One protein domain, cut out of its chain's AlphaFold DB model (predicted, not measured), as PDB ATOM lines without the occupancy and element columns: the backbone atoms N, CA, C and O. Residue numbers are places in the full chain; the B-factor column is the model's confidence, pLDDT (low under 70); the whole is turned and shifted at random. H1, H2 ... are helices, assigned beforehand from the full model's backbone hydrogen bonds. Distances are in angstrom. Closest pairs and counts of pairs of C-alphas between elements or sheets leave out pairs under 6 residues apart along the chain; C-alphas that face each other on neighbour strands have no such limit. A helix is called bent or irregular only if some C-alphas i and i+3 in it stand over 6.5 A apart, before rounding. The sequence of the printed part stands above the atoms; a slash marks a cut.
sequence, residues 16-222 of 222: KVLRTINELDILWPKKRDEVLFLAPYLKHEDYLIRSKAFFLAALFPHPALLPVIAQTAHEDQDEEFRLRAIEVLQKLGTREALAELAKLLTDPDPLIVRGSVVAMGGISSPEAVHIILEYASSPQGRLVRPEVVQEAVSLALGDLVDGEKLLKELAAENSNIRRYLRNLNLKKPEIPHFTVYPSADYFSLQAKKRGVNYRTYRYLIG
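Overview. This is residues 16 to 222 of the 222 residues of the protein "HEAT repeat domain-containing protein" of Clostridia bacterium (UniProt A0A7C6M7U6). Nine helices are stacked side by side in two rows by a chain that winds back and forth: H1, H3, H5, H7 and H10 make one row, and H2, H4, H6 and H8, running against them, make the other. H11 and H12 cover the H8 end, and residues 182 to 201 run back from there to H13 and to H14, which packs on H3. The printed part has 207 residues with fourteen named helices, H1 to H14 in chain order, and no named strand: all helix. The whole is compact, with a radius of gyration of the C-alphas of 18.1 A, and elongated, spanning 59 by 34 by 31 A.

Along the chain. H1, residues 16 to 30, begins at C-alpha 16 (-23.173, 30.838, 13.236) and is 21.5 A long from first to last C-alpha. H2 is residues 32 to 42, H3 47 to 59, H4 63 to 75, 19.1 A, and H5 79 to 92, 19.9 A. Three helices are irregular: H1, only just, with C-alphas 26 and 29 6.6 A apart, H2, with C-alphas 33 and 36 8.8 A apart, and H4, with C-alphas 64 and 67 7.2 A apart. H6 is residues 95 to 106, H7 110 to 121, H8 126 to 137, H9 139 to 143, H10 146 to 157, H11 163 to 173, H12 175 to 181 and H13 202 to 209. H14, residues 214 to 221, ends at C-alpha 221 (-15.669, 18.964, 19.827).

Arrangement. H1 to H8 and H10 form an up and down bundle, each running against the one before it. H1 touches H3, closest C-alphas Ile 21 and Ile 49, 6.0 A, at a shallow tilt of 13 degrees, the same way. H5 touches H7, closest C-alphas Gln 90 and Ala 119, 4.9 A. H4 and H5 are a hairpin, closest C-alphas Ala 73 and Arg 82, 4.2 A. H9 only just touches H7, with 3 pairs of C-alphas within 8 A. H12 is about perpendicular to H8, at 79 degrees, and touches H11 only at the corner. H14 touches H3, closest C-alphas Lys 52 and Ile 221, 5.0 A. Every O i to N i+4 pair is within hydrogen-bond range in H3, H5, H7, H8 and H10 to H14; in H1 9 of 11 are, in H4 7 of 9, in H6 5 of 8, in H2 1 of 7, beside 5 of 8 O i to N i+3 pairs, and in H9 0 of 1, beside 1 of 2.

Size, cuts and confidence. The two farthest C-alphas, Lys 16 and Ala 172, are 59.3 A apart. The printed part has no cut; the H12 to H13 link is long. No printed residue is under 70 in pLDDT.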
ATOM      1  N   LYS A  16     -22.197  31.841  13.663       93.94
ATOM      2  CA  LYS A  16     -23.173  30.838  13.236       93.94
ATOM      3  C   LYS A  16     -22.688  29.434  13.595       93.94
ATOM      4  O   LYS A  16     -23.447  28.685  14.200       93.94
ATOM      5  N   VAL A  17     -21.415  29.128  13.332       94.56
ATOM      6  CA  VAL A  17     -20.784  27.840  13.679       94.56
ATOM      7  C   VAL A  17     -20.837  27.588  15.184       94.56
ATOM      8  O   VAL A  17     -21.290  26.532  15.623       94.56
ATOM      9  N   LEU A  18     -20.462  28.589  15.986       94.06
ATOM     10  CA  LEU A  18     -20.537  28.502  17.447       94.06
ATOM     11  C   LEU A  18     -21.966  28.265  17.947       94.06
ATOM     12  O   LEU A  18     -22.178  27.423  18.818       94.06
ATOM     13  N   ARG A  19     -22.955  28.986  17.402       94.81
ATOM     14  CA  ARG A  19     -24.368  28.789  17.765       94.81
ATOM     15  C   ARG A  19     -24.831  27.373  17.450       94.81
ATOM     16  O   ARG A  19     -25.451  26.762  18.312       94.81
ATOM     17  N   THR A  20     -24.492  26.846  16.278       96.31
ATOM     18  CA  THR A  20     -24.868  25.486  15.877       96.31
ATOM     19  C   THR A  20     -24.217  24.420  16.757       96.31
ATOM     20  O   THR A  20     -24.888  23.480  17.171       96.31
ATOM     21  N   ILE A  21     -22.937  24.565  17.111       95.81
ATOM     22  CA  ILE A  21     -22.269  23.622  18.025       95.81
ATOM     23  C   ILE A  21     -22.920  23.655  19.414       95.81
ATOM     24  O   ILE A  21     -23.224  22.601  19.968       95.81
ATOM     25  N   ASN A  22     -23.213  24.847  19.938       93.75
ATOM     26  CA  ASN A  22     -23.913  24.989  21.216       93.75
ATOM     27  C   ASN A  22     -25.327  24.389  21.166       93.75
ATOM     28  O   ASN A  22     -25.785  23.790  22.136       93.75
ATOM     29  N   GLU A  23     -26.030  24.539  20.042       93.75
ATOM     30  CA  GLU A  23     -27.330  23.909  19.827       93.75
ATOM     31  C   GLU A  23     -27.215  22.381  19.870       93.75
ATOM     32  O   GLU A  23     -27.991  21.738  20.577       93.75
ATOM     33  N   LEU A  24     -26.217  21.800  19.197       93.44
ATOM     34  CA  LEU A  24     -25.945  20.363  19.257       93.44
ATOM     35  C   LEU A  24     -25.667  19.892  20.690       93.44
ATOM     36  O   LEU A  24     -26.233  18.884  21.109       93.44
ATOM     37  N   ASP A  25     -24.878  20.638  21.468       92.88
ATOM     38  CA  ASP A  25     -24.596  20.315  22.874       92.88
ATOM     39  C   ASP A  25     -25.855  20.322  23.756       92.88
ATOM     40  O   ASP A  25     -25.972  19.524  24.691       92.88
ATOM     41  N   ILE A  26     -26.824  21.189  23.452       91.69
ATOM     42  CA  ILE A  26     -28.092  21.291  24.189       91.69
ATOM     43  C   ILE A  26     -29.092  20.219  23.746       91.69
ATOM     44  O   ILE A  26     -29.791  19.640  24.586       91.69
ATOM     45  N   LEU A  27     -29.218  19.992  22.437       87.94
ATOM     46  CA  LEU A  27     -30.194  19.066  21.864       87.94
ATOM     47  C   LEU A  27     -29.801  17.617  22.110       87.94
ATOM     48  O   LEU A  27     -30.663  16.798  22.428       87.94
ATOM     49  N   TRP A  28     -28.513  17.301  21.993       86.00
ATOM     50  CA  TRP A  28     -28.043  15.926  21.992       86.00
ATOM     51  C   TRP A  28     -28.433  15.136  23.246       86.00
ATOM     52  O   TRP A  28     -29.019  14.070  23.083       86.00
ATOM     53  N   PRO A  29     -28.243  15.628  24.489       85.06
ATOM     54  CA  PRO A  29     -28.702  14.916  25.682       85.06
ATOM     55  C   PRO A  29     -30.217  14.682  25.734       85.06
ATOM     56  O   PRO A  29     -30.653  13.704  26.329       85.06
ATOM     57  N   LYS A  30     -31.014  15.571  25.127       86.12
ATOM     58  CA  LYS A  30     -32.485  15.515  25.153       86.12
ATOM     59  C   LYS A  30     -33.069  14.609  24.073       86.12
ATOM     60  O   LYS A  30     -34.181  14.126  24.232       86.12
ATOM     61  N   LYS A  31     -32.339  14.427  22.974       83.94
ATOM     62  CA  LYS A  31     -32.790  13.735  21.762       83.94
ATOM     63  C   LYS A  31     -31.960  12.494  21.443       83.94
ATOM     64  O   LYS A  31     -31.877  12.102  20.284       83.94
ATOM     65  N   ARG A  32     -31.335  11.873  22.450       73.88
ATOM     66  CA  ARG A  32     -30.501  10.674  22.245       73.88
ATOM     67  C   ARG A  32     -31.271   9.521  21.606       73.88
ATOM     68  O   ARG A  32     -30.678   8.785  20.834       73.88
ATOM     69  N   ASP A  33     -32.574   9.424  21.861       79.00
ATOM     70  CA  ASP A  33     -33.437   8.404  21.253       79.00
ATOM     71  C   ASP A  33     -33.916   8.799  19.836       79.00
ATOM     72  O   ASP A  33     -34.338   7.956  19.051       79.00
ATOM     73  N   GLU A  34     -33.798  10.080  19.462       86.94
ATOM     74  CA  GLU A  34     -34.194  10.640  18.159       86.94
ATOM     75  C   GLU A  34     -32.979  10.970  17.271       86.94
ATOM     76  O   GLU A  34     -32.954  11.999  16.596       86.94
ATOM     77  N   VAL A  35     -31.954  10.115  17.234       87.88
ATOM     78  CA  VAL A  35     -30.639  10.412  16.614       87.88
ATOM     79  C   VAL A  35     -30.661  10.928  15.169       87.88
ATOM     80  O   VAL A  35     -29.696  11.549  14.729       87.88
ATOM     81  N   LEU A  36     -31.739  10.696  14.413       89.88
ATOM     82  CA  LEU A  36     -31.861  11.118  13.015       89.88
ATOM     83  C   LEU A  36     -31.756  12.637  12.836       89.88
ATOM     84  O   LEU A  36     -31.361  13.086  11.760       89.88
ATOM     85  N   PHE A  37     -32.014  13.433  13.880       91.81
ATOM     86  CA  PHE A  37     -31.779  14.880  13.828       91.81
ATOM     87  C   PHE A  37     -30.303  15.233  13.553       91.81
ATOM     88  O   PHE A  37     -30.019  16.333  13.083       91.81
ATOM     89  N   LEU A  38     -29.366  14.313  13.825       94.06
ATOM     90  CA  LEU A  38     -27.931  14.491  13.599       94.06
ATOM     91  C   LEU A  38     -27.534  14.348  12.119       94.06
ATOM     92  O   LEU A  38     -26.504  14.879  11.706       94.06
ATOM     93  N   ALA A  39     -28.349  13.663  11.308       92.88
ATOM     94  CA  ALA A  39     -28.070  13.381   9.899       92.88
ATOM     95  C   ALA A  39     -27.666  14.612   9.053       92.88
ATOM     96  O   ALA A  39     -26.661  14.512   8.344       92.88
ATOM     97  N   PRO A  40     -28.353  15.774   9.119       94.12
ATOM     98  CA  PRO A  40     -27.918  16.966   8.385       94.12
ATOM     99  C   PRO A  40     -26.544  17.480   8.833       94.12
ATOM    100  O   PRO A  40     -25.775  17.972   8.011       94.12
ATOM    101  N   TYR A  41     -26.193  17.326  10.112       96.75
ATOM    102  CA  TYR A  41     -24.917  17.798  10.648       96.75
ATOM    103  C   TYR A  41     -23.738  16.900  10.245       96.75
ATOM    104  O   TYR A  41     -22.625  17.391  10.072       96.75
ATOM    105  N   LEU A  42     -23.977  15.605  10.005       96.88
ATOM    106  CA  LEU A  42     -22.972  14.668   9.475       96.88
ATOM    107  C   LEU A  42     -22.551  14.992   8.029       96.88
ATOM    108  O   LEU A  42     -21.460  14.606   7.604       96.88
ATOM    109  N   LYS A  43     -23.393  15.720   7.287       95.69
ATOM    110  CA  LYS A  43     -23.148  16.172   5.906       95.69
ATOM    111  C   LYS A  43     -22.875  17.678   5.806       95.69
ATOM    112  O   LYS A  43     -22.905  18.235   4.714       95.69
ATOM    113  N   HIS A  44     -22.657  18.347   6.936       97.19
ATOM    114  CA  HIS A  44     -22.489  19.794   6.965       97.19
ATOM    115  C   HIS A  44     -21.151  20.220   6.342       97.19
ATOM    116  O   HIS A  44     -20.129  19.587   6.586       97.19
ATOM    117  N   GLU A  45     -21.142  21.312   5.574       95.06
ATOM    118  CA  GLU A  45     -19.938  21.802   4.880       95.06
ATOM    119  C   GLU A  45     -18.873  22.340   5.850       95.06
ATOM    120  O   GLU A  45     -17.674  22.166   5.638       95.06
ATOM    121  N   ASP A  46     -19.306  22.980   6.941       96.38
ATOM    122  CA  ASP A  46     -18.399  23.454   7.989       96.38
ATOM    123  C   ASP A  46     -17.744  22.296   8.757       96.38
ATOM    124  O   ASP A  46     -18.415  21.462   9.376       96.38
ATOM    125  N   TYR A  47     -16.412  22.316   8.774       96.00
ATOM    126  CA  TYR A  47     -15.565  21.311   9.407       96.00
ATOM    127  C   TYR A  47     -15.868  21.084  10.893       96.00
ATOM    128  O   TYR A  47     -15.846  19.938  11.349       96.00
ATOM    129  N   LEU A  48     -16.135  22.140  11.667       96.81
ATOM    130  CA  LEU A  48     -16.326  22.035  13.114       96.81
ATOM    131  C   LEU A  48     -17.703  21.475  13.450       96.81
ATOM    132  O   LEU A  48     -17.805  20.587  14.297       96.81
ATOM    133  N   ILE A  49     -18.746  21.930  12.752       97.56
ATOM    134  CA  ILE A  49     -20.096  21.362  12.895       97.56
ATOM    135  C   ILE A  49     -20.072  19.876  12.538       97.56
ATOM    136  O   ILE A  49     -20.562  19.041  13.303       97.56
ATOM    137  N   ARG A  50     -19.443  19.533  11.410       97.50
ATOM    138  CA  ARG A  50     -19.334  18.148  10.953       97.50
ATOM    139  C   ARG A  50     -18.530  17.289  11.931       97.50
ATOM    140  O   ARG A  50     -18.969  16.204  12.307       97.50
ATOM    141  N   SER A  51     -17.396  17.795  12.424       97.81
ATOM    142  CA  SER A  51     -16.581  17.123  13.449       97.81
ATOM    143  C   SER A  51     -17.361  16.880  14.738       97.81
ATOM    144  O   SER A  51     -17.246  15.803  15.327       97.81
ATOM    145  N   LYS A  52     -18.184  17.850  15.159       97.50
ATOM    146  CA  LYS A  52     -19.045  17.722  16.337       97.50
ATOM    147  C   LYS A  52     -20.072  16.622  16.132       97.50
ATOM    148  O   LYS A  52     -20.240  15.785  17.012       97.50
ATOM    149  N   ALA A  53     -20.713  16.590  14.968       97.12
ATOM    150  CA  ALA A  53     -21.693  15.565  14.645       97.12
ATOM    151  C   ALA A  53     -21.085  14.157  14.705       97.12
ATOM    152  O   ALA A  53     -21.631  13.286  15.374       97.12
ATOM    153  N   PHE A  54     -19.915  13.939  14.097       98.00
ATOM    154  CA  PHE A  54     -19.238  12.641  14.176       98.00
ATOM    155  C   PHE A  54     -18.808  12.274  15.599       98.00
ATOM    156  O   PHE A  54     -18.963  11.123  15.997       98.00
ATOM    157  N   PHE A  55     -18.321  13.240  16.384       97.06
ATOM    158  CA  PHE A  55     -18.004  13.007  17.794       97.06
ATOM    159  C   PHE A  55     -19.234  12.536  18.583       97.06
ATOM    160  O   PHE A  55     -19.163  11.549  19.315       97.06
ATOM    161  N   LEU A  56     -20.380  13.197  18.397       95.69
ATOM    162  CA  LEU A  56     -21.630  12.808  19.048       95.69
ATOM    163  C   LEU A  56     -22.086  11.414  18.589       95.69
ATOM    164  O   LEU A  56     -22.386  10.574  19.436       95.69
ATOM    165  N   ALA A  57     -22.050  11.134  17.283       95.94
ATOM    166  CA  ALA A  57     -22.396   9.826  16.725       95.94
ATOM    167  C   ALA A  57     -21.509   8.687  17.264       95.94
ATOM    168  O   ALA A  57     -22.001   7.584  17.476       95.94
ATOM    169  N   ALA A  58     -20.222   8.945  17.516       95.75
ATOM    170  CA  ALA A  58     -19.311   7.964  18.105       95.75
ATOM    171  C   ALA A  58     -19.555   7.759  19.609       95.75
ATOM    172  O   ALA A  58     -19.359   6.659  20.125       95.75
ATOM    173  N   LEU A  59     -19.987   8.809  20.317       93.19
ATOM    174  CA  LEU A  59     -20.265   8.755  21.751       93.19
ATOM    175  C   LEU A  59     -21.592   8.043  22.064       93.19
ATOM    176  O   LEU A  59     -21.682   7.365  23.086       93.19
ATOM    177  N   PHE A  60     -22.604   8.178  21.198       91.06
ATOM    178  CA  PHE A  60     -23.857   7.416  21.286       91.06
ATOM    179  C   PHE A  60     -24.199   6.820  19.917       91.06
ATOM    180  O   PHE A  60     -25.013   7.380  19.174       91.06
ATOM    181  N   PRO A  61     -23.554   5.699  19.563       92.31
ATOM    182  CA  PRO A  61     -23.818   5.014  18.312       92.31
ATOM    183  C   PRO A  61     -25.254   4.484  18.307       92.31
ATOM    184  O   PRO A  61     -25.730   3.922  19.292       92.31
ATOM    185  N   HIS A  62     -25.954   4.661  17.189       94.25
ATOM    186  CA  HIS A  62     -27.335   4.215  17.045       94.25
ATOM    187  C   HIS A  62     -27.592   3.662  15.631       94.25
ATOM    188  O   HIS A  62     -27.275   4.353  14.657       94.25
ATOM    189  N   PRO A  63     -28.203   2.468  15.477       94.31
ATOM    190  CA  PRO A  63     -28.367   1.801  14.178       94.31
ATOM    191  C   PRO A  63     -29.057   2.643  13.098       94.31
ATOM    192  O   PRO A  63     -28.734   2.523  11.923       94.31
ATOM    193  N   ALA A  64     -29.961   3.551  13.478       94.69
ATOM    194  CA  ALA A  64     -30.612   4.467  12.532       94.69
ATOM    195  C   ALA A  64     -29.638   5.401  11.778       94.69
ATOM    196  O   ALA A  64     -29.987   5.910  10.716       94.69
ATOM    197  N   LEU A  65     -28.424   5.625  12.296       95.81
ATOM    198  CA  LEU A  65     -27.377   6.388  11.608       95.81
ATOM    199  C   LEU A  65     -26.576   5.537  10.613       95.81
ATOM    200  O   LEU A  65     -25.848   6.101   9.798       95.81
ATOM    201  N   LEU A  66     -26.714   4.206  10.638       97.12
ATOM    202  CA  LEU A  66     -25.934   3.297   9.798       97.12
ATOM    203  C   LEU A  66     -25.934   3.702   8.314       97.12
ATOM    204  O   LEU A  66     -24.842   3.765   7.759       97.12
ATOM    205  N   PRO A  67     -27.066   4.061   7.667       97.38
ATOM    206  CA  PRO A  67     -27.044   4.420   6.249       97.38
ATOM    207  C   PRO A  67     -26.149   5.628   5.937       97.38
ATOM    208  O   PRO A  67     -25.362   5.585   4.996       97.38
ATOM    209  N   VAL A  68     -26.226   6.701   6.736       97.62
ATOM    210  CA  VAL A  68     -25.421   7.917   6.507       97.62
ATOM    211  C   VAL A  68     -23.950   7.711   6.874       97.62
ATOM    212  O   VAL A  68     -23.065   8.239   6.198       97.62
ATOM    213  N   ILE A  69     -23.676   6.921   7.912       98.50
ATOM    214  CA  ILE A  69     -22.312   6.592   8.331       98.50
ATOM    215  C   ILE A  69     -21.642   5.677   7.302       98.50
ATOM    216  O   ILE A  69     -20.536   5.981   6.864       98.50
ATOM    217  N   ALA A  70     -22.319   4.618   6.856       98.56
ATOM    218  CA  ALA A  70     -21.818   3.722   5.818       98.56
ATOM    219  C   ALA A  70     -21.548   4.486   4.518       98.56
ATOM    220  O   ALA A  70     -20.454   4.383   3.970       98.56
ATOM    221  N   GLN A  71     -22.491   5.332   4.084       98.38
ATOM    222  CA  GLN A  71     -22.284   6.195   2.921       98.38
ATOM    223  C   GLN A  71     -21.015   7.048   3.073       98.38
ATOM    224  O   GLN A  71     -20.193   7.096   2.164       98.38
ATOM    225  N   THR A  72     -20.817   7.683   4.234       98.56
ATOM    226  CA  THR A  72     -19.624   8.510   4.473       98.56
ATOM    227  C   THR A  72     -18.339   7.677   4.422       98.56
ATOM    228  O   THR A  72     -17.355   8.105   3.829       98.56
ATOM    229  N   ALA A  73     -18.329   6.478   5.009       98.69
ATOM    230  CA  ALA A  73     -17.146   5.619   5.003       98.69
ATOM    231  C   ALA A  73     -16.708   5.231   3.575       98.69
ATOM    232  O   ALA A  73     -15.509   5.206   3.279       98.69
ATOM    233  N   HIS A  74     -17.670   4.980   2.682       98.50
ATOM    234  CA  HIS A  74     -17.413   4.529   1.309       98.50
ATOM    235  C   HIS A  74     -17.170   5.663   0.309       98.50
ATOM    236  O   HIS A  74     -16.366   5.497  -0.601       98.50
ATOM    237  N   GLU A  75     -17.857   6.797   0.452       97.69
ATOM    238  CA  GLU A  75     -17.981   7.782  -0.637       97.69
ATOM    239  C   GLU A  75     -17.393   9.164  -0.312       97.69
ATOM    240  O   GLU A  75     -17.204   9.977  -1.225       97.69
ATOM    241  N   ASP A  76     -17.122   9.470   0.963       98.00
ATOM    242  CA  ASP A  76     -16.676  10.813   1.328       98.00
ATOM    243  C   ASP A  76     -15.302  11.137   0.745       98.00
ATOM    244  O   ASP A  76     -14.389  10.318   0.761       98.00
ATOM    245  N   GLN A  77     -15.146  12.356   0.238       96.06
ATOM    246  CA  GLN A  77     -13.897  12.786  -0.392       96.06
ATOM    247  C   GLN A  77     -12.823  13.169   0.633       96.06
ATOM    248  O   GLN A  77     -11.647  13.278   0.289       96.06
ATOM    249  N   ASP A  78     -13.212  13.399   1.887       97.00
ATOM    250  CA  ASP A  78     -12.303  13.760   2.963       97.00
ATOM    251  C   ASP A  78     -11.993  12.531   3.830       97.00
ATOM    252  O   ASP A  78     -12.824  12.059   4.611       97.00
ATOM    253  N   GLU A  79     -10.762  12.029   3.701       97.25
ATOM    254  CA  GLU A  79     -10.226  10.866   4.424       97.25
ATOM    255  C   GLU A  79     -10.509  10.916   5.938       97.25
ATOM    256  O   GLU A  79     -10.832   9.895   6.548       97.25
ATOM    257  N   GLU A  80     -10.461  12.098   6.563       97.75
ATOM    258  CA  GLU A  80     -10.753  12.238   7.993       97.75
ATOM    259  C   GLU A  80     -12.190  11.828   8.330       97.75
ATOM    260  O   GLU A  80     -12.414  11.154   9.339       97.75
ATOM    261  N   PHE A  81     -13.165  12.209   7.505       98.56
ATOM    262  CA  PHE A  81     -14.567  11.865   7.736       98.56
ATOM    263  C   PHE A  81     -14.867  10.411   7.384       98.56
ATOM    264  O   PHE A  81     -15.684   9.794   8.070       98.56
ATOM    265  N   ARG A  82     -14.136   9.823   6.428       98.75
ATOM    266  CA  ARG A  82     -14.158   8.371   6.202       98.75
ATOM    267  C   ARG A  82     -13.674   7.608   7.443       98.75
ATOM    268  O   ARG A  82     -14.362   6.705   7.913       98.75
ATOM    269  N   LEU A  83     -12.545   8.010   8.038       98.81
ATOM    270  CA  LEU A  83     -12.004   7.393   9.262       98.81
ATOM    271  C   LEU A  83     -12.919   7.585  10.480       98.81
ATOM    272  O   LEU A  83     -13.122   6.651  11.253       98.81
ATOM    273  N   ARG A  84     -13.530   8.762  10.639       98.62
ATOM    274  CA  ARG A  84     -14.544   8.982  11.686       98.62
ATOM    275  C   ARG A  84     -15.768   8.097  11.487       98.62
ATOM    276  O   ARG A  84     -16.300   7.570  12.457       98.62
ATOM    277  N   ALA A  85     -16.219   7.918  10.247       98.81
ATOM    278  CA  ALA A  85     -17.322   7.016   9.949       98.81
ATOM    279  C   ALA A  85     -16.970   5.565  10.314       98.81
ATOM    280  O   ALA A  85     -17.777   4.889  10.944       98.81
ATOM    281  N   ILE A  86     -15.744   5.125  10.019       98.88
ATOM    282  CA  ILE A  86     -15.208   3.819  10.434       98.88
ATOM    283  C   ILE A  86     -15.202   3.666  11.963       98.88
ATOM    284  O   ILE A  86     -15.622   2.626  12.467       98.88
ATOM    285  N   GLU A  87     -14.799   4.698  12.714       98.69
ATOM    286  CA  GLU A  87     -14.901   4.688  14.180       98.69
ATOM    287  C   GLU A  87     -16.360   4.538  14.643       98.69
ATOM    288  O   GLU A  87     -16.643   3.731  15.526       98.69
ATOM    289  N   VAL A  88     -17.309   5.256  14.032       98.50
ATOM    290  CA  VAL A  88     -18.734   5.115  14.377       98.50
ATOM    291  C   VAL A  88     -19.248   3.705  14.059       98.50
ATOM    292  O   VAL A  88     -19.974   3.138  14.873       98.50
ATOM    293  N   LEU A  89     -18.848   3.098  12.934       98.75
ATOM    294  CA  LEU A  89     -19.185   1.704  12.599       98.75
ATOM    295  C   LEU A  89     -18.625   0.714  13.632       98.75
ATOM    296  O   LEU A  89     -19.348  -0.179  14.070       98.75
ATOM    297  N   GLN A  90     -17.380   0.903  14.081       98.19
ATOM    298  CA  GLN A  90     -16.810   0.115  15.179       98.19
ATOM    299  C   GLN A  90     -17.659   0.242  16.450       98.19
ATOM    300  O   GLN A  90     -17.972  -0.761  17.084       98.19
ATOM    301  N   LYS A  91     -18.035   1.471  16.829       97.50
ATOM    302  CA  LYS A  91     -18.824   1.741  18.041       97.50
ATOM    303  C   LYS A  91     -20.254   1.211  17.949       97.50
ATOM    304  O   LYS A  91     -20.811   0.836  18.975       97.50
ATOM    305  N   LEU A  92     -20.838   1.165  16.748       96.75
ATOM    306  CA  LEU A  92     -22.124   0.511  16.505       96.75
ATOM    307  C   LEU A  92     -22.055  -0.983  16.818       96.75
ATOM    308  O   LEU A  92     -22.995  -1.513  17.402       96.75
ATOM    309  N   GLY A  93     -20.968  -1.653  16.423       95.75
ATOM    310  CA  GLY A  93     -20.712  -3.054  16.765       95.75
ATOM    311  C   GLY A  93     -21.754  -4.052  16.244       95.75
ATOM    312  O   GLY A  93     -21.749  -5.208  16.654       95.75
ATOM    313  N   THR A  94     -22.667  -3.631  15.362       96.56
ATOM    314  CA  THR A  94     -23.692  -4.517  14.804       96.56
ATOM    315  C   THR A  94     -23.122  -5.360  13.668       96.56
ATOM    316  O   THR A  94     -22.108  -5.019  13.049       96.56
ATOM    317  N   ARG A  95     -23.811  -6.455  13.337       97.12
ATOM    318  CA  ARG A  95     -23.446  -7.310  12.201       97.12
ATOM    319  C   ARG A  95     -23.451  -6.537  10.879       97.12
ATOM    320  O   ARG A  95     -22.606  -6.778  10.022       97.12
ATOM    321  N   GLU A  96     -24.381  -5.605  10.713       98.19
ATOM    322  CA  GLU A  96     -24.462  -4.745   9.534       98.19
ATOM    323  C   GLU A  96     -23.285  -3.766   9.486       98.19
ATOM    324  O   GLU A  96     -22.684  -3.600   8.430       98.19
ATOM    325  N   ALA A  97     -22.893  -3.178  10.622       98.38
ATOM    326  CA  ALA A  97     -21.712  -2.320  10.687       98.38
ATOM    327  C   ALA A  97     -20.428  -3.091  10.333       98.38
ATOM    328  O   ALA A  97     -19.611  -2.598   9.556       98.38
ATOM    329  N   LEU A  98     -20.288  -4.328  10.822       98.56
ATOM    330  CA  LEU A  98     -19.200  -5.229  10.436       98.56
ATOM    331  C   LEU A  98     -19.204  -5.521   8.926       98.56
ATOM    332  O   LEU A  98     -18.149  -5.497   8.295       98.56
ATOM    333  N   ALA A  99     -20.375  -5.757   8.329       98.56
ATOM    334  CA  ALA A  99     -20.492  -5.982   6.890       98.56
ATOM    335  C   ALA A  99     -20.070  -4.748   6.071       98.56
ATOM    336  O   ALA A  99     -19.423  -4.897   5.035       98.56
ATOM    337  N   GLU A 100     -20.390  -3.535   6.533       98.75
ATOM    338  CA  GLU A 100     -19.929  -2.299   5.891       98.75
ATOM    339  C   GLU A 100     -18.413  -2.106   6.023       98.75
ATOM    340  O   GLU A 100     -17.759  -1.760   5.039       98.75
ATOM    341  N   LEU A 101     -17.830  -2.405   7.189       98.81
ATOM    342  CA  LEU A 101     -16.376  -2.383   7.379       98.81
ATOM    343  C   LEU A 101     -15.662  -3.385   6.460       98.81
ATOM    344  O   LEU A 101     -14.663  -3.040   5.829       98.81
ATOM    345  N   ALA A 102     -16.193  -4.600   6.317       98.62
ATOM    346  CA  ALA A 102     -15.594  -5.636   5.477       98.62
ATOM    347  C   ALA A 102     -15.478  -5.217   3.999       98.62
ATOM    348  O   ALA A 102     -14.497  -5.556   3.338       98.62
ATOM    349  N   LYS A 103     -16.426  -4.426   3.476       98.69
ATOM    350  CA  LYS A 103     -16.355  -3.890   2.102       98.69
ATOM    351  C   LYS A 103     -15.145  -2.963   1.897       98.69
ATOM    352  O   LYS A 103     -14.531  -2.990   0.830       98.69
ATOM    353  N   LEU A 104     -14.746  -2.214   2.932       98.69
ATOM    354  CA  LEU A 104     -13.595  -1.295   2.901       98.69
ATOM    355  C   LEU A 104     -12.238  -2.008   2.819       98.69
ATOM    356  O   LEU A 104     -11.220  -1.362   2.604       98.69
ATOM    357  N   LEU A 105     -12.185  -3.337   2.953       98.44
ATOM    358  CA  LEU A 105     -10.947  -4.104   2.762       98.44
ATOM    359  C   LEU A 105     -10.434  -4.090   1.316       98.44
ATOM    360  O   LEU A 105      -9.297  -4.482   1.056       98.44
ATOM    361  N   THR A 106     -11.281  -3.657   0.383       97.25
ATOM    362  CA  THR A 106     -10.946  -3.481  -1.036       97.25
ATOM    363  C   THR A 106     -10.756  -2.016  -1.423       97.25
ATOM    364  O   THR A 106     -10.624  -1.714  -2.608       97.25
ATOM    365  N   ASP A 107     -10.736  -1.111  -0.439       98.19
ATOM    366  CA  ASP A 107     -10.566   0.313  -0.691       98.19
ATOM    367  C   ASP A 107      -9.199   0.608  -1.332       98.19
ATOM    368  O   ASP A 107      -8.193   0.006  -0.939       98.19
ATOM    369  N   PRO A 108      -9.127   1.528  -2.312       96.06
ATOM    370  CA  PRO A 108      -7.854   1.908  -2.913       96.06
ATOM    371  C   PRO A 108      -6.920   2.636  -1.938       96.06
ATOM    372  O   PRO A 108      -5.715   2.660  -2.189       96.06
ATOM    373  N   ASP A 109      -7.441   3.234  -0.862       97.19
ATOM    374  CA  ASP A 109      -6.642   3.931   0.141       97.19
ATOM    375  C   ASP A 109      -6.189   2.973   1.267       97.19
ATOM    376  O   ASP A 109      -7.008   2.511   2.072       97.19
ATOM    377  N   PRO A 110      -4.873   2.706   1.411       96.69
ATOM    378  CA  PRO A 110      -4.355   1.842   2.469       96.69
ATOM    379  C   PRO A 110      -4.675   2.324   3.891       96.69
ATOM    380  O   PRO A 110      -4.724   1.502   4.810       96.69
ATOM    381  N   LEU A 111      -4.883   3.630   4.105       96.81
ATOM    382  CA  LEU A 111      -5.267   4.165   5.415       96.81
ATOM    383  C   LEU A 111      -6.684   3.740   5.797       96.81
ATOM    384  O   LEU A 111      -6.921   3.387   6.954       96.81
ATOM    385  N   ILE A 112      -7.593   3.692   4.826       98.56
ATOM    386  CA  ILE A 112      -8.974   3.239   5.006       98.56
ATOM    387  C   ILE A 112      -9.027   1.733   5.239       98.56
ATOM    388  O   ILE A 112      -9.674   1.287   6.190       98.56
ATOM    389  N   VAL A 113      -8.270   0.956   4.459       98.50
ATOM    390  CA  VAL A 113      -8.131  -0.493   4.674       98.50
ATOM    391  C   VAL A 113      -7.592  -0.778   6.081       98.50
ATOM    392  O   VAL A 113      -8.169  -1.577   6.823       98.50
ATOM    393  N   ARG A 114      -6.522  -0.083   6.498       98.12
ATOM    394  CA  ARG A 114      -5.964  -0.188   7.857       98.12
ATOM    395  C   ARG A 114      -7.003   0.177   8.917       98.12
ATOM    396  O   ARG A 114      -7.143  -0.558   9.894       98.12
ATOM    397  N   GLY A 115      -7.697   1.301   8.746       98.38
ATOM    398  CA  GLY A 115      -8.730   1.767   9.668       98.38
ATOM    399  C   GLY A 115      -9.840   0.733   9.844       98.38
ATOM    400  O   GLY A 115     -10.218   0.441  10.977       98.38
ATOM    401  N   SER A 116     -10.289   0.119   8.745       98.62
ATOM    402  CA  SER A 116     -11.298  -0.942   8.764       98.62
ATOM    403  C   SER A 116     -10.829  -2.193   9.519       98.62
ATOM    404  O   SER A 116     -11.554  -2.692  10.378       98.62
ATOM    405  N   VAL A 117      -9.596  -2.663   9.289       98.44
ATOM    406  CA  VAL A 117      -9.035  -3.815  10.026       98.44
ATOM    407  C   VAL A 117      -9.020  -3.560  11.535       98.44
ATOM    408  O   VAL A 117      -9.454  -4.417  12.304       98.44
ATOM    409  N   VAL A 118      -8.566  -2.377  11.964       97.88
ATOM    410  CA  VAL A 118      -8.561  -2.002  13.387       97.88
ATOM    411  C   VAL A 118      -9.984  -1.922  13.943       97.88
ATOM    412  O   VAL A 118     -10.252  -2.451  15.022       97.88
ATOM    413  N   ALA A 119     -10.904  -1.307  13.196       98.25
ATOM    414  CA  ALA A 119     -12.302  -1.166  13.586       98.25
ATOM    415  C   ALA A 119     -12.994  -2.518  13.789       98.25
ATOM    416  O   ALA A 119     -13.616  -2.725  14.828       98.25
ATOM    417  N   MET A 120     -12.835  -3.461  12.856       98.19
ATOM    418  CA  MET A 120     -13.370  -4.819  13.006       98.19
ATOM    419  C   MET A 120     -12.777  -5.528  14.226       98.19
ATOM    420  O   MET A 120     -13.502  -6.212  14.946       98.19
ATOM    421  N   GLY A 121     -11.487  -5.309  14.508       96.06
ATOM    422  CA  GLY A 121     -10.828  -5.810  15.715       96.06
ATOM    423  C   GLY A 121     -11.535  -5.388  17.006       96.06
ATOM    424  O   GLY A 121     -11.628  -6.162  17.951       96.06
ATOM    425  N   GLY A 122     -12.083  -4.172  17.033       94.62
ATOM    426  CA  GLY A 122     -12.797  -3.626  18.184       94.62
ATOM    427  C   GLY A 122     -14.284  -3.976  18.288       94.62
ATOM    428  O   GLY A 122     -14.907  -3.524  19.245       94.62
ATOM    429  N   ILE A 123     -14.863  -4.724  17.338       93.69
ATOM    430  CA  ILE A 123     -16.259  -5.203  17.412       93.69
ATOM    431  C   ILE A 123     -16.376  -6.469  18.287       93.69
ATOM    432  O   ILE A 123     -17.456  -6.752  18.797       93.69
ATOM    433  N   SER A 124     -15.276  -7.201  18.510       88.06
ATOM    434  CA  SER A 124     -15.236  -8.404  19.363       88.06
ATOM    435  C   SER A 124     -16.269  -9.483  18.982       88.06
ATOM    436  O   SER A 124     -17.065  -9.908  19.818       88.06
ATOM    437  N   SER A 125     -16.268  -9.954  17.725       93.12
ATOM    438  CA  SER A 125     -17.146 -11.055  17.280       93.12
ATOM    439  C   SER A 125     -16.397 -12.178  16.538       93.12
ATOM    440  O   SER A 125     -15.360 -11.918  15.916       93.12
ATOM    441  N   PRO A 126     -16.916 -13.428  16.546       95.38
ATOM    442  CA  PRO A 126     -16.351 -14.527  15.757       95.38
ATOM    443  C   PRO A 126     -16.260 -14.208  14.260       95.38
ATOM    444  O   PRO A 126     -15.270 -14.536  13.605       95.38
ATOM    445  N   GLU A 127     -17.266 -13.519  13.721       96.25
ATOM    446  CA  GLU A 127     -17.300 -13.088  12.325       96.25
ATOM    447  C   GLU A 127     -16.186 -12.082  12.020       96.25
ATOM    448  O   GLU A 127     -15.553 -12.181  10.969       96.25
ATOM    449  N   ALA A 128     -15.894 -11.151  12.936       97.06
ATOM    450  CA  ALA A 128     -14.792 -10.209  12.767       97.06
ATOM    451  C   ALA A 128     -13.437 -10.936  12.726       97.06
ATOM    452  O   ALA A 128     -12.624 -10.661  11.843       97.06
ATOM    453  N   VAL A 129     -13.216 -11.913  13.616       96.88
ATOM    454  CA  VAL A 129     -12.005 -12.759  13.603       96.88
ATOM    455  C   VAL A 129     -11.856 -13.471  12.258       96.88
ATOM    456  O   VAL A 129     -10.775 -13.441  11.666       96.88
ATOM    457  N   HIS A 130     -12.936 -14.081  11.763       97.12
ATOM    458  CA  HIS A 130     -12.935 -14.779  10.481       97.12
ATOM    459  C   HIS A 130     -12.569 -13.843   9.321       97.12
ATOM    460  O   HIS A 130     -11.627 -14.126   8.582       97.12
ATOM    461  N   ILE A 131     -13.247 -12.695   9.209       98.00
ATOM    462  CA  ILE A 131     -13.022 -11.716   8.133       98.00
ATOM    463  C   ILE A 131     -11.582 -11.185   8.155       98.00
ATOM    464  O   ILE A 131     -10.931 -11.125   7.109       98.00
ATOM    465  N   ILE A 132     -11.059 -10.825   9.333       97.50
ATOM    466  CA  ILE A 132      -9.692 -10.299   9.464       97.50
ATOM    467  C   ILE A 132      -8.663 -11.355   9.043       97.50
ATOM    468  O   ILE A 132      -7.707 -11.022   8.342       97.50
ATOM    469  N   LEU A 133      -8.838 -12.621   9.438       96.88
ATOM    470  CA  LEU A 133      -7.905 -13.697   9.089       96.88
ATOM    471  C   LEU A 133      -7.966 -14.077   7.607       96.88
ATOM    472  O   LEU A 133      -6.912 -14.275   6.999       96.88
ATOM    473  N   GLU A 134      -9.159 -14.127   7.014       97.12
ATOM    474  CA  GLU A 134      -9.318 -14.318   5.569       97.12
ATOM    475  C   GLU A 134      -8.571 -13.222   4.800       97.12
ATOM    476  O   GLU A 134      -7.695 -13.521   3.981       97.12
ATOM    477  N   TYR A 135      -8.799 -11.953   5.156       97.56
ATOM    478  CA  TYR A 135      -8.085 -10.818   4.574       97.56
ATOM    479  C   TYR A 135      -6.567 -10.922   4.754       97.56
ATOM    480  O   TYR A 135      -5.819 -10.823   3.780       97.56
ATOM    481  N   ALA A 136      -6.097 -11.163   5.976       95.19
ATOM    482  CA  ALA A 136      -4.674 -11.218   6.297       95.19
ATOM    483  C   ALA A 136      -3.935 -12.351   5.572       95.19
ATOM    484  O   ALA A 136      -2.753 -12.229   5.248       95.19
ATOM    485  N   SER A 137      -4.638 -13.455   5.320       94.38
ATOM    486  CA  SER A 137      -4.103 -14.623   4.627       94.38
ATOM    487  C   SER A 137      -4.130 -14.492   3.094       94.38
ATOM    488  O   SER A 137      -3.502 -15.292   2.394       94.38
ATOM    489  N   SER A 138      -4.807 -13.464   2.571       94.31
ATOM    490  CA  SER A 138      -4.871 -13.135   1.145       94.31
ATOM    491  C   SER A 138      -3.654 -12.315   0.671       94.31
ATOM    492  O   SER A 138      -2.941 -11.709   1.478       94.31
ATOM    493  N   PRO A 139      -3.400 -12.218  -0.652       92.00
ATOM    494  CA  PRO A 139      -2.373 -11.324  -1.190       92.00
ATOM    495  C   PRO A 139      -2.543  -9.851  -0.789       92.00
ATOM    496  O   PRO A 139      -1.531  -9.166  -0.613       92.00
ATOM    497  N   GLN A 140      -3.789  -9.389  -0.642       91.19
ATOM    498  CA  GLN A 140      -4.158  -8.025  -0.253       91.19
ATOM    499  C   GLN A 140      -3.811  -7.732   1.209       91.19
ATOM    500  O   GLN A 140      -3.471  -6.597   1.531       91.19
ATOM    501  N   GLY A 141      -3.774  -8.761   2.065       90.88
ATOM    502  CA  GLY A 141      -3.418  -8.649   3.480       90.88
ATOM    503  C   GLY A 141      -2.089  -7.934   3.743       90.88
ATOM    504  O   GLY A 141      -1.906  -7.338   4.800       90.88
ATOM    505  N   ARG A 142      -1.179  -7.913   2.757       91.19
ATOM    506  CA  ARG A 142       0.119  -7.219   2.826       91.19
ATOM    507  C   ARG A 142       0.024  -5.691   2.882       91.19
ATOM    508  O   ARG A 142       1.024  -5.058   3.212       91.19
ATOM    509  N   LEU A 143      -1.127  -5.098   2.552       94.19
ATOM    510  CA  LEU A 143      -1.337  -3.646   2.637       94.19
ATOM    511  C   LEU A 143      -1.333  -3.147   4.086       94.19
ATOM    512  O   LEU A 143      -0.965  -2.002   4.348       94.19
ATOM    513  N   VAL A 144      -1.721  -4.004   5.033       96.19
ATOM    514  CA  VAL A 144      -1.752  -3.677   6.459       96.19
ATOM    515  C   VAL A 144      -0.603  -4.396   7.150       96.19
ATOM    516  O   VAL A 144      -0.345  -5.575   6.917       96.19
ATOM    517  N   ARG A 145       0.121  -3.670   8.004       94.38
ATOM    518  CA  ARG A 145       1.272  -4.228   8.717       94.38
ATOM    519  C   ARG A 145       0.842  -5.409   9.604       94.38
ATOM    520  O   ARG A 145      -0.195  -5.293  10.265       94.38
ATOM    521  N   PRO A 146       1.621  -6.506   9.671       91.44
ATOM    522  CA  PRO A 146       1.253  -7.690  10.446       91.44
ATOM    523  C   PRO A 146       0.933  -7.402  11.913       91.44
ATOM    524  O   PRO A 146       0.035  -8.026  12.465       91.44
ATOM    525  N   GLU A 147       1.609  -6.440  12.539       92.81
ATOM    526  CA  GLU A 147       1.398  -6.065  13.941       92.81
ATOM    527  C   GLU A 147       0.001  -5.469  14.169       92.81
ATOM    528  O   GLU A 147      -0.643  -5.764  15.173       92.81
ATOM    529  N   VAL A 148      -0.498  -4.682  13.207       95.06
ATOM    530  CA  VAL A 148      -1.851  -4.102  13.257       95.06
ATOM    531  C   VAL A 148      -2.893  -5.209  13.153       95.06
ATOM    532  O   VAL A 148      -3.854  -5.234  13.916       95.06
ATOM    533  N   VAL A 149      -2.686  -6.150  12.230       95.44
ATOM    534  CA  VAL A 149      -3.579  -7.300  12.062       95.44
ATOM    535  C   VAL A 149      -3.552  -8.196  13.302       95.44
ATOM    536  O   VAL A 149      -4.602  -8.630  13.761       95.44
ATOM    537  N   GLN A 150      -2.372  -8.473  13.862       93.12
ATOM    538  CA  GLN A 150      -2.210  -9.284  15.073       93.12
ATOM    539  C   GLN A 150      -2.972  -8.695  16.255       93.12
ATOM    540  O   GLN A 150      -3.713  -9.419  16.922       93.12
ATOM    541  N   GLU A 151      -2.826  -7.391  16.489       94.25
ATOM    542  CA  GLU A 151      -3.562  -6.713  17.550       94.25
ATOM    543  C   GLU A 151      -5.069  -6.723  17.275       94.25
ATOM    544  O   GLU A 151      -5.834  -7.057  18.174       94.25
ATOM    545  N   ALA A 152      -5.503  -6.464  16.036       95.56
ATOM    546  CA  ALA A 152      -6.917  -6.517  15.667       95.56
ATOM    547  C   ALA A 152      -7.534  -7.907  15.908       95.56
ATOM    548  O   ALA A 152      -8.602  -8.002  16.506       95.56
ATOM    549  N   VAL A 153      -6.847  -8.991  15.522       95.25
ATOM    550  CA  VAL A 153      -7.289 -10.367  15.818       95.25
ATOM    551  C   VAL A 153      -7.307 -10.614  17.329       95.25
ATOM    552  O   VAL A 153      -8.256 -11.200  17.842       95.25
ATOM    553  N   SER A 154      -6.290 -10.153  18.064       93.25
ATOM    554  CA  SER A 154      -6.222 -10.335  19.517       93.25
ATOM    555  C   SER A 154      -7.313  -9.575  20.273       93.25
ATOM    556  O   SER A 154      -7.774 -10.063  21.305       93.25
ATOM    557  N   LEU A 155      -7.706  -8.395  19.794       92.81
ATOM    558  CA  LEU A 155      -8.830  -7.633  20.332       92.81
ATOM    559  C   LEU A 155     -10.150  -8.330  20.000       92.81
ATOM    560  O   LEU A 155     -10.935  -8.562  20.914       92.81
ATOM    561  N   ALA A 156     -10.331  -8.778  18.752       93.19
ATOM    562  CA  ALA A 156     -11.556  -9.445  18.319       93.19
ATOM    563  C   ALA A 156     -11.810 -10.770  19.058       93.19
ATOM    564  O   ALA A 156     -12.953 -11.111  19.349       93.19
ATOM    565  N   LEU A 157     -10.744 -11.507  19.386       92.06
ATOM    566  CA  LEU A 157     -10.801 -12.713  20.217       92.06
ATOM    567  C   LEU A 157     -11.016 -12.414  21.701       92.06
ATOM    568  O   LEU A 157     -11.442 -13.293  22.443       92.06
ATOM    569  N   GLY A 158     -10.653 -11.212  22.147       81.44
ATOM    570  CA  GLY A 158     -10.350 -10.922  23.541       81.44
ATOM    571  C   GLY A 158     -11.514 -11.078  24.514       81.44
ATOM    572  O   GLY A 158     -11.245 -11.197  25.707       81.44
ATOM    573  N   ASP A 159     -12.753 -11.061  24.030       76.44
ATOM    574  CA  ASP A 159     -13.966 -11.226  24.839       76.44
ATOM    575  C   ASP A 159     -14.730 -12.520  24.473       76.44
ATOM    576  O   ASP A 159     -15.812 -12.786  24.998       76.44
ATOM    577  N   LEU A 160     -14.172 -13.346  23.579       86.38
ATOM    578  CA  LEU A 160     -14.786 -14.588  23.115       86.38
ATOM    579  C   LEU A 160     -14.403 -15.762  24.020       86.38
ATOM    580  O   LEU A 160     -13.226 -16.079  24.184       86.38
ATOM    581  N   VAL A 161     -15.412 -16.470  24.535       84.12
ATOM    582  CA  VAL A 161     -15.228 -17.660  25.389       84.12
ATOM    583  C   VAL A 161     -14.476 -18.780  24.652       84.12
ATOM    584  O   VAL A 161     -13.607 -19.422  25.233       84.12
ATOM    585  N   ASP A 162     -14.754 -18.965  23.358       87.75
ATOM    586  CA  ASP A 162     -14.240 -20.074  22.541       87.75
ATOM    587  C   ASP A 162     -13.217 -19.628  21.476       87.75
ATOM    588  O   ASP A 162     -13.092 -20.241  20.412       87.75
ATOM    589  N   GLY A 163     -12.455 -18.561  21.747       89.94
ATOM    590  CA  GLY A 163     -11.507 -17.989  20.782       89.94
ATOM    591  C   GLY A 163     -10.489 -18.998  20.226       89.94
ATOM    592  O   GLY A 163     -10.274 -19.064  19.016       89.94
ATOM    593  N   GLU A 164      -9.901 -19.852  21.072       89.31
ATOM    594  CA  GLU A 164      -8.957 -20.885  20.613       89.31
ATOM    595  C   GLU A 164      -9.604 -21.938  19.707       89.31
ATOM    596  O   GLU A 164      -8.972 -22.434  18.770       89.31
ATOM    597  N   LYS A 165     -10.851 -22.314  20.009       93.69
ATOM    598  CA  LYS A 165     -11.604 -23.289  19.222       93.69
ATOM    599  C   LYS A 165     -11.899 -22.717  17.838       93.69
ATOM    600  O   LYS A 165     -11.592 -23.381  16.850       93.69
ATOM    601  N   LEU A 166     -12.360 -21.466  17.777       94.69
ATOM    602  CA  LEU A 166     -12.582 -20.743  16.527       94.69
ATOM    603  C   LEU A 166     -11.317 -20.729  15.659       94.69
ATOM    604  O   LEU A 166     -11.358 -21.105  14.492       94.69
ATOM    605  N   LEU A 167     -10.158 -20.378  16.225       93.94
ATOM    606  CA  LEU A 167      -8.899 -20.369  15.471       93.94
ATOM    607  C   LEU A 167      -8.532 -21.745  14.896       93.94
ATOM    608  O   LEU A 167      -8.024 -21.827  13.776       93.94
ATOM    609  N   LYS A 168      -8.779 -22.828  15.646       94.12
ATOM    610  CA  LYS A 168      -8.533 -24.203  15.180       94.12
ATOM    611  C   LYS A 168      -9.460 -24.581  14.027       94.12
ATOM    612  O   LYS A 168      -8.980 -25.176  13.063       94.12
ATOM    613  N   GLU A 169     -10.739 -24.227  14.112       96.12
ATOM    614  CA  GLU A 169     -11.733 -24.463  13.055       96.12
ATOM    615  C   GLU A 169     -11.347 -23.718  11.771       96.12
ATOM    616  O   GLU A 169     -11.162 -24.342  10.725       96.12
ATOM    617  N   LEU A 170     -11.043 -22.421  11.870       95.81
ATOM    618  CA  LEU A 170     -10.613 -21.614  10.722       95.81
ATOM    619  C   LEU A 170      -9.312 -22.126  10.084       95.81
ATOM    620  O   LEU A 170      -9.158 -22.142   8.863       95.81
ATOM    621  N   ALA A 171      -8.362 -22.589  10.897       95.19
ATOM    622  CA  ALA A 171      -7.131 -23.199  10.399       95.19
ATOM    623  C   ALA A 171      -7.366 -24.564   9.733       95.19
ATOM    624  O   ALA A 171      -6.586 -24.972   8.860       95.19
ATOM    625  N   ALA A 172      -8.383 -25.311  10.162       96.56
ATOM    626  CA  ALA A 172      -8.753 -26.577   9.544       96.56
ATOM    627  C   ALA A 172      -9.319 -26.342   8.136       96.56
ATOM    628  O   ALA A 172      -8.908 -27.043   7.210       96.56
ATOM    629  N   GLU A 173     -10.153 -25.313   7.982       95.56
ATOM    630  CA  GLU A 173     -10.836 -24.947   6.736       95.56
ATOM    631  C   GLU A 173      -9.921 -24.251   5.718       95.56
ATOM    632  O   GLU A 173      -9.990 -24.550   4.524       95.56
ATOM    633  N   ASN A 174      -9.015 -23.371   6.165       95.12
ATOM    634  CA  ASN A 174      -8.176 -22.567   5.275       95.12
ATOM    635  C   ASN A 174      -6.672 -22.734   5.565       95.12
ATOM    636  O   ASN A 174      -6.138 -22.340   6.608       95.12
ATOM    637  N   SER A 175      -5.944 -23.292   4.589       95.19
ATOM    638  CA  SER A 175      -4.496 -23.528   4.698       95.19
ATOM    639  C   SER A 175      -3.657 -22.242   4.772       95.19
ATOM    640  O   SER A 175      -2.601 -22.245   5.416       95.19
ATOM    641  N   ASN A 176      -4.126 -21.137   4.181       94.69
ATOM    642  CA  ASN A 176      -3.460 -19.838   4.262       94.69
ATOM    643  C   ASN A 176      -3.621 -19.240   5.659       94.69
ATOM    644  O   ASN A 176      -2.626 -18.799   6.236       94.69
ATOM    645  N   ILE A 177      -4.824 -19.314   6.245       94.94
ATOM    646  CA  ILE A 177      -5.055 -18.935   7.648       94.94
ATOM    647  C   ILE A 177      -4.172 -19.785   8.560       94.94
ATOM    648  O   ILE A 177      -3.414 -19.238   9.358       94.94
ATOM    649  N   ARG A 178      -4.159 -21.113   8.386       95.19
ATOM    650  CA  ARG A 178      -3.277 -22.008   9.157       95.19
ATOM    651  C   ARG A 178      -1.815 -21.575   9.095       95.19
ATOM    652  O   ARG A 178      -1.122 -21.612  10.109       95.19
ATOM    653  N   ARG A 179      -1.324 -21.189   7.913       92.31
ATOM    654  CA  ARG A 179       0.045 -20.690   7.734       92.31
ATOM    655  C   ARG A 179       0.251 -19.350   8.437       92.31
ATOM    656  O   ARG A 179       1.289 -19.181   9.070       92.31
ATOM    657  N   TYR A 180      -0.707 -18.433   8.330       90.25
ATOM    658  CA  TYR A 180      -0.667 -17.121   8.973       90.25
ATOM    659  C   TYR A 180      -0.603 -17.248  10.503       90.25
ATOM    660  O   TYR A 180       0.266 -16.650  11.138       90.25
ATOM    661  N   LEU A 181      -1.431 -18.126  11.081       90.75
ATOM    662  CA  LEU A 181      -1.491 -18.371  12.524       90.75
ATOM    663  C   LEU A 181      -0.178 -18.898  13.123       90.75
ATOM    664  O   LEU A 181       0.093 -18.631  14.289       90.75
ATOM    665  N   ARG A 182       0.675 -19.595  12.354       89.69
ATOM    666  CA  ARG A 182       1.975 -20.105  12.855       89.69
ATOM    667  C   ARG A 182       2.908 -19.003  13.355       89.69
ATOM    668  O   ARG A 182       3.740 -19.269  14.214       89.69
ATOM    669  N   ASN A 183       2.781 -17.801  12.797       80.44
ATOM    670  CA  ASN A 183       3.627 -16.654  13.117       80.44
ATOM    671  C   ASN A 183       2.880 -15.599  13.951       80.44
ATOM    672  O   ASN A 183       3.375 -14.484  14.114       80.44
ATOM    673  N   LEU A 184       1.673 -15.918  14.429       79.12
ATOM    674  CA  LEU A 184       0.816 -14.975  15.132       79.12
ATOM    675  C   LEU A 184       1.117 -14.992  16.631       79.12
ATOM    676  O   LEU A 184       1.052 -16.037  17.274       79.12
ATOM    677  N   ASN A 185       1.402 -13.821  17.196       81.94
ATOM    678  CA  ASN A 185       1.541 -13.645  18.637       81.94
ATOM    679  C   ASN A 185       0.306 -12.917  19.184       81.94
ATOM    680  O   ASN A 185       0.203 -11.697  19.091       81.94
ATOM    681  N   LEU A 186      -0.639 -13.676  19.738       80.12
ATOM    682  CA  LEU A 186      -1.927 -13.175  20.231       80.12
ATOM    683  C   LEU A 186      -1.853 -12.711  21.688       80.12
ATOM    684  O   LEU A 186      -2.521 -13.250  22.569       80.12
ATOM    685  N   LYS A 187      -1.008 -11.718  21.962       80.75
ATOM    686  CA  LYS A 187      -1.008 -11.048  23.265       80.75
ATOM    687  C   LYS A 187      -1.955  -9.859  23.208       80.75
ATOM    688  O   LYS A 187      -1.626  -8.859  22.573       80.75
ATOM    689  N   LYS A 188      -3.096  -9.959  23.899       79.94
ATOM    690  CA  LYS A 188      -4.022  -8.831  24.071       79.94
ATOM    691  C   LYS A 188      -3.288  -7.749  24.868       79.94
ATOM    692  O   LYS A 188      -2.875  -8.031  25.995       79.94
ATOM    693  N   PRO A 189      -3.066  -6.553  24.304       84.56
ATOM    694  CA  PRO A 189      -2.438  -5.482  25.056       84.56
ATOM    695  C   PRO A 189      -3.430  -4.919  26.082       84.56
ATOM    696  O   PRO A 189      -4.638  -4.917  25.846       84.56
ATOM    697  N   GLU A 190      -2.929  -4.412  27.211       85.81
ATOM    698  CA  GLU A 190      -3.771  -3.696  28.188       85.81
ATOM    699  C   GLU A 190      -4.361  -2.415  27.583       85.81
ATOM    700  O   GLU A 190      -5.504  -2.052  27.857       85.81
ATOM    701  N   ILE A 191      -3.578  -1.748  26.731       86.81
ATOM    702  CA  ILE A 191      -3.960  -0.549  25.990       86.81
ATOM    703  C   ILE A 191      -3.709  -0.831  24.503       86.81
ATOM    704  O   ILE A 191      -2.567  -1.133  24.154       86.81
ATOM    705  N   PRO A 192      -4.723  -0.730  23.624       90.69
ATOM    706  CA  PRO A 192      -4.525  -0.877  22.182       90.69
ATOM    707  C   PRO A 192      -3.442   0.076  21.662       90.69
ATOM    708  O   PRO A 192      -3.505   1.283  21.913       90.69
ATOM    709  N   HIS A 193      -2.457  -0.447  20.929       93.25
ATOM    710  CA  HIS A 193      -1.416   0.368  20.300       93.25
ATOM    711  C   HIS A 193      -1.922   1.032  19.020       93.25
ATOM    712  O   HIS A 193      -1.432   2.097  18.631       93.25
ATOM    713  N   PHE A 194      -2.894   0.411  18.352       94.94
ATOM    714  CA  PHE A 194      -3.452   0.885  17.102       94.94
ATOM    715  C   PHE A 194      -4.901   1.321  17.282       94.94
ATOM    716  O   PHE A 194      -5.754   0.599  17.790       94.94
ATOM    717  N   THR A 195      -5.186   2.524  16.798       95.69
ATOM    718  CA  THR A 195      -6.548   3.031  16.633       95.69
ATOM    719  C   THR A 195      -6.865   3.157  15.145       95.69
ATOM    720  O   THR A 195      -5.981   3.010  14.290       95.69
ATOM    721  N   VAL A 196      -8.133   3.438  14.829       97.38
ATOM    722  CA  VAL A 196      -8.586   3.731  13.459       97.38
ATOM    723  C   VAL A 196      -7.734   4.837  12.824       97.38
ATOM    724  O   VAL A 196      -7.401   4.769  11.644       97.38
ATOM    725  N   TYR A 197      -7.285   5.803  13.627       97.56
ATOM    726  CA  TYR A 197      -6.468   6.926  13.186       97.56
ATOM    727  C   TYR A 197      -4.981   6.549  13.026       97.56
ATOM    728  O   TYR A 197      -4.472   5.682  13.743       97.56
ATOM    729  N   PRO A 198      -4.253   7.190  12.091       94.75
ATOM    730  CA  PRO A 198      -2.858   6.849  11.803       94.75
ATOM    731  C   PRO A 198      -1.872   7.313  12.885       94.75
ATOM    732  O   PRO A 198      -0.768   6.776  12.970       94.75
ATOM    733  N   SER A 199      -2.245   8.296  13.711       94.31
ATOM    734  CA  SER A 199      -1.406   8.820  14.792       94.31
ATOM    735  C   SER A 199      -2.240   9.417  15.931       94.31
ATOM    736  O   SER A 199      -3.399   9.792  15.753       94.31
ATOM    737  N   ALA A 200      -1.638   9.543  17.117       91.69
ATOM    738  CA  ALA A 200      -2.295  10.137  18.285       91.69
ATOM    739  C   ALA A 200      -2.587  11.643  18.118       91.69
ATOM    740  O   ALA A 200      -3.526  12.168  18.712       91.69
ATOM    741  N   ASP A 201      -1.799  12.343  17.303       94.56
ATOM    742  CA  ASP A 201      -1.948  13.767  16.999       94.56
ATOM    743  C   ASP A 201      -2.773  14.035  15.728       94.56
ATOM    744  O   ASP A 201      -2.886  15.191  15.315       94.56
ATOM    745  N   TYR A 202      -3.392  13.007  15.135       96.50
ATOM    746  CA  TYR A 202      -4.099  13.094  13.853       96.50
ATOM    747  C   TYR A 202      -5.083  14.270  13.790       96.50
ATOM    748  O   TYR A 202      -4.986  15.118  12.905       96.50
ATOM    749  N   PHE A 203      -5.967  14.414  14.782       96.06
ATOM    750  CA  PHE A 203      -6.926  15.525  14.819       96.06
ATOM    751  C   PHE A 203      -6.281  16.903  14.998       96.06
ATOM    752  O   PHE A 203      -6.821  17.900  14.525       96.06
ATOM    753  N   SER A 204      -5.121  16.983  15.652       95.69
ATOM    754  CA  SER A 204      -4.363  18.235  15.757       95.69
ATOM    755  C   SER A 204      -3.820  18.657  14.395       95.69
ATOM    756  O   SER A 204      -3.955  19.821  14.004       95.69
ATOM    757  N   LEU A 205      -3.277  17.704  13.634       96.56
ATOM    758  CA  LEU A 205      -2.800  17.935  12.271       96.56
ATOM    759  C   LEU A 205      -3.950  18.339  11.339       96.56
ATOM    760  O   LEU A 205      -3.819  19.310  10.592       96.56
ATOM    761  N   GLN A 206      -5.089  17.653  11.433       97.06
ATOM    762  CA  GLN A 206      -6.274  17.943  10.629       97.06
ATOM    763  C   GLN A 206      -6.896  19.311  10.940       97.06
ATOM    764  O   GLN A 206      -7.215  20.069  10.017       97.06
ATOM    765  N   ALA A 207      -7.009  19.674  12.222       94.81
ATOM    766  CA  ALA A 207      -7.474  20.997  12.630       94.81
ATOM    767  C   ALA A 207      -6.529  22.092  12.112       94.81
ATOM    768  O   ALA A 207      -6.975  23.063  11.496       94.81
ATOM    769  N   LYS A 208      -5.211  21.896  12.268       94.75
ATOM    770  CA  LYS A 208      -4.192  22.833  11.779       94.75
ATOM    771  C   LYS A 208      -4.247  23.004  10.257       94.75
ATOM    772  O   LYS A 208      -4.150  24.136   9.786       94.75
ATOM    773  N   LYS A 209      -4.442  21.920   9.495       95.31
ATOM    774  CA  LYS A 209      -4.594  21.947   8.025       95.31
ATOM    775  C   LYS A 209      -5.760  22.836   7.579       95.31
ATOM    776  O   LYS A 209      -5.685  23.445   6.519       95.31
ATOM    777  N   ARG A 210      -6.803  22.946   8.405       94.44
ATOM    778  CA  ARG A 210      -8.002  23.765   8.158       94.44
ATOM    779  C   ARG A 210      -7.965  25.128   8.860       94.44
ATOM    780  O   ARG A 210      -8.988  25.791   8.971       94.44
ATOM    781  N   GLY A 211      -6.798  25.551   9.355       92.56
ATOM    782  CA  GLY A 211      -6.628  26.848  10.016       92.56
ATOM    783  C   GLY A 211      -7.272  26.946  11.404       92.56
ATOM    784  O   GLY A 211      -7.390  28.042  11.946       92.56
ATOM    785  N   VAL A 212      -7.669  25.822  12.007       91.94
ATOM    786  CA  VAL A 212      -8.286  25.785  13.335       91.94
ATOM    787  C   VAL A 212      -7.221  25.520  14.400       91.94
ATOM    788  O   VAL A 212      -6.467  24.549  14.337       91.94
ATOM    789  N   ASN A 213      -7.182  26.360  15.436       91.69
ATOM    790  CA  ASN A 213      -6.344  26.110  16.605       91.69
ATOM    791  C   ASN A 213      -6.796  24.831  17.333       91.69
ATOM    792  O   ASN A 213      -7.962  24.712  17.705       91.69
ATOM    793  N   TYR A 214      -5.876  23.902  17.610       91.94
ATOM    794  CA  TYR A 214      -6.241  22.617  18.214       91.94
ATOM    795  C   TYR A 214      -6.872  22.734  19.614       91.94
ATOM    796  O   TYR A 214      -7.742  21.937  19.956       91.94
ATOM    797  N   ARG A 215      -6.515  23.746  20.421       91.62
ATOM    798  CA  ARG A 215      -7.190  23.979  21.715       91.62
ATOM    799  C   ARG A 215      -8.647  24.372  21.511       91.62
ATOM    800  O   ARG A 215      -9.510  23.893  22.237       91.62
ATOM    801  N   THR A 216      -8.908  25.210  20.511       91.50
ATOM    802  CA  THR A 216     -10.261  25.604  20.115       91.50
ATOM    803  C   THR A 216     -11.045  24.418  19.571       91.50
ATOM    804  O   THR A 216     -12.168  24.187  20.006       91.50
ATOM    805  N   TYR A 217     -10.434  23.624  18.689       93.31
ATOM    806  CA  TYR A 217     -11.021  22.383  18.189       93.31
ATOM    807  C   TYR A 217     -11.418  21.456  19.348       93.31
ATOM    808  O   TYR A 217     -12.582  21.092  19.477       93.31
ATOM    809  N   ARG A 218     -10.483  21.145  20.254       93.25
ATOM    810  CA  ARG A 218     -10.745  20.256  21.392       93.25
ATOM    811  C   ARG A 218     -11.835  20.805  22.315       93.25
ATOM    812  O   ARG A 218     -12.671  20.049  22.780       93.25
ATOM    813  N   TYR A 219     -11.847  22.116  22.554       92.19
ATOM    814  CA  TYR A 219     -12.877  22.760  23.372       92.19
ATOM    815  C   TYR A 219     -14.287  22.600  22.785       92.19
ATOM    816  O   TYR A 219     -15.233  22.380  23.534       92.19
ATOM    817  N   LEU A 220     -14.433  22.721  21.464       92.81
ATOM    818  CA  LEU A 220     -15.737  22.657  20.799       92.81
ATOM    819  C   LEU A 220     -16.224  21.224  20.584       92.81
ATOM    820  O   LEU A 220     -17.420  20.948  20.691       92.81
ATOM    821  N   ILE A 221     -15.310  20.317  20.241       91.88
ATOM    822  CA  ILE A 221     -15.669  18.964  19.827       91.88
ATOM    823  C   ILE A 221     -15.712  18.015  21.032       91.88
ATOM    824  O   ILE A 221     -16.745  17.375  21.227       91.88
ATOM    825  N   GLY A 222     -14.663  17.997  21.863       73.69
ATOM    826  CA  GLY A 222     -14.449  17.048  22.966       73.69
ATOM    827  C   GLY A 222     -12.982  16.644  23.094       73.69
ATOM    828  O   GLY A 222     -12.388  16.287  22.053       73.69
TER     829      GLY A 222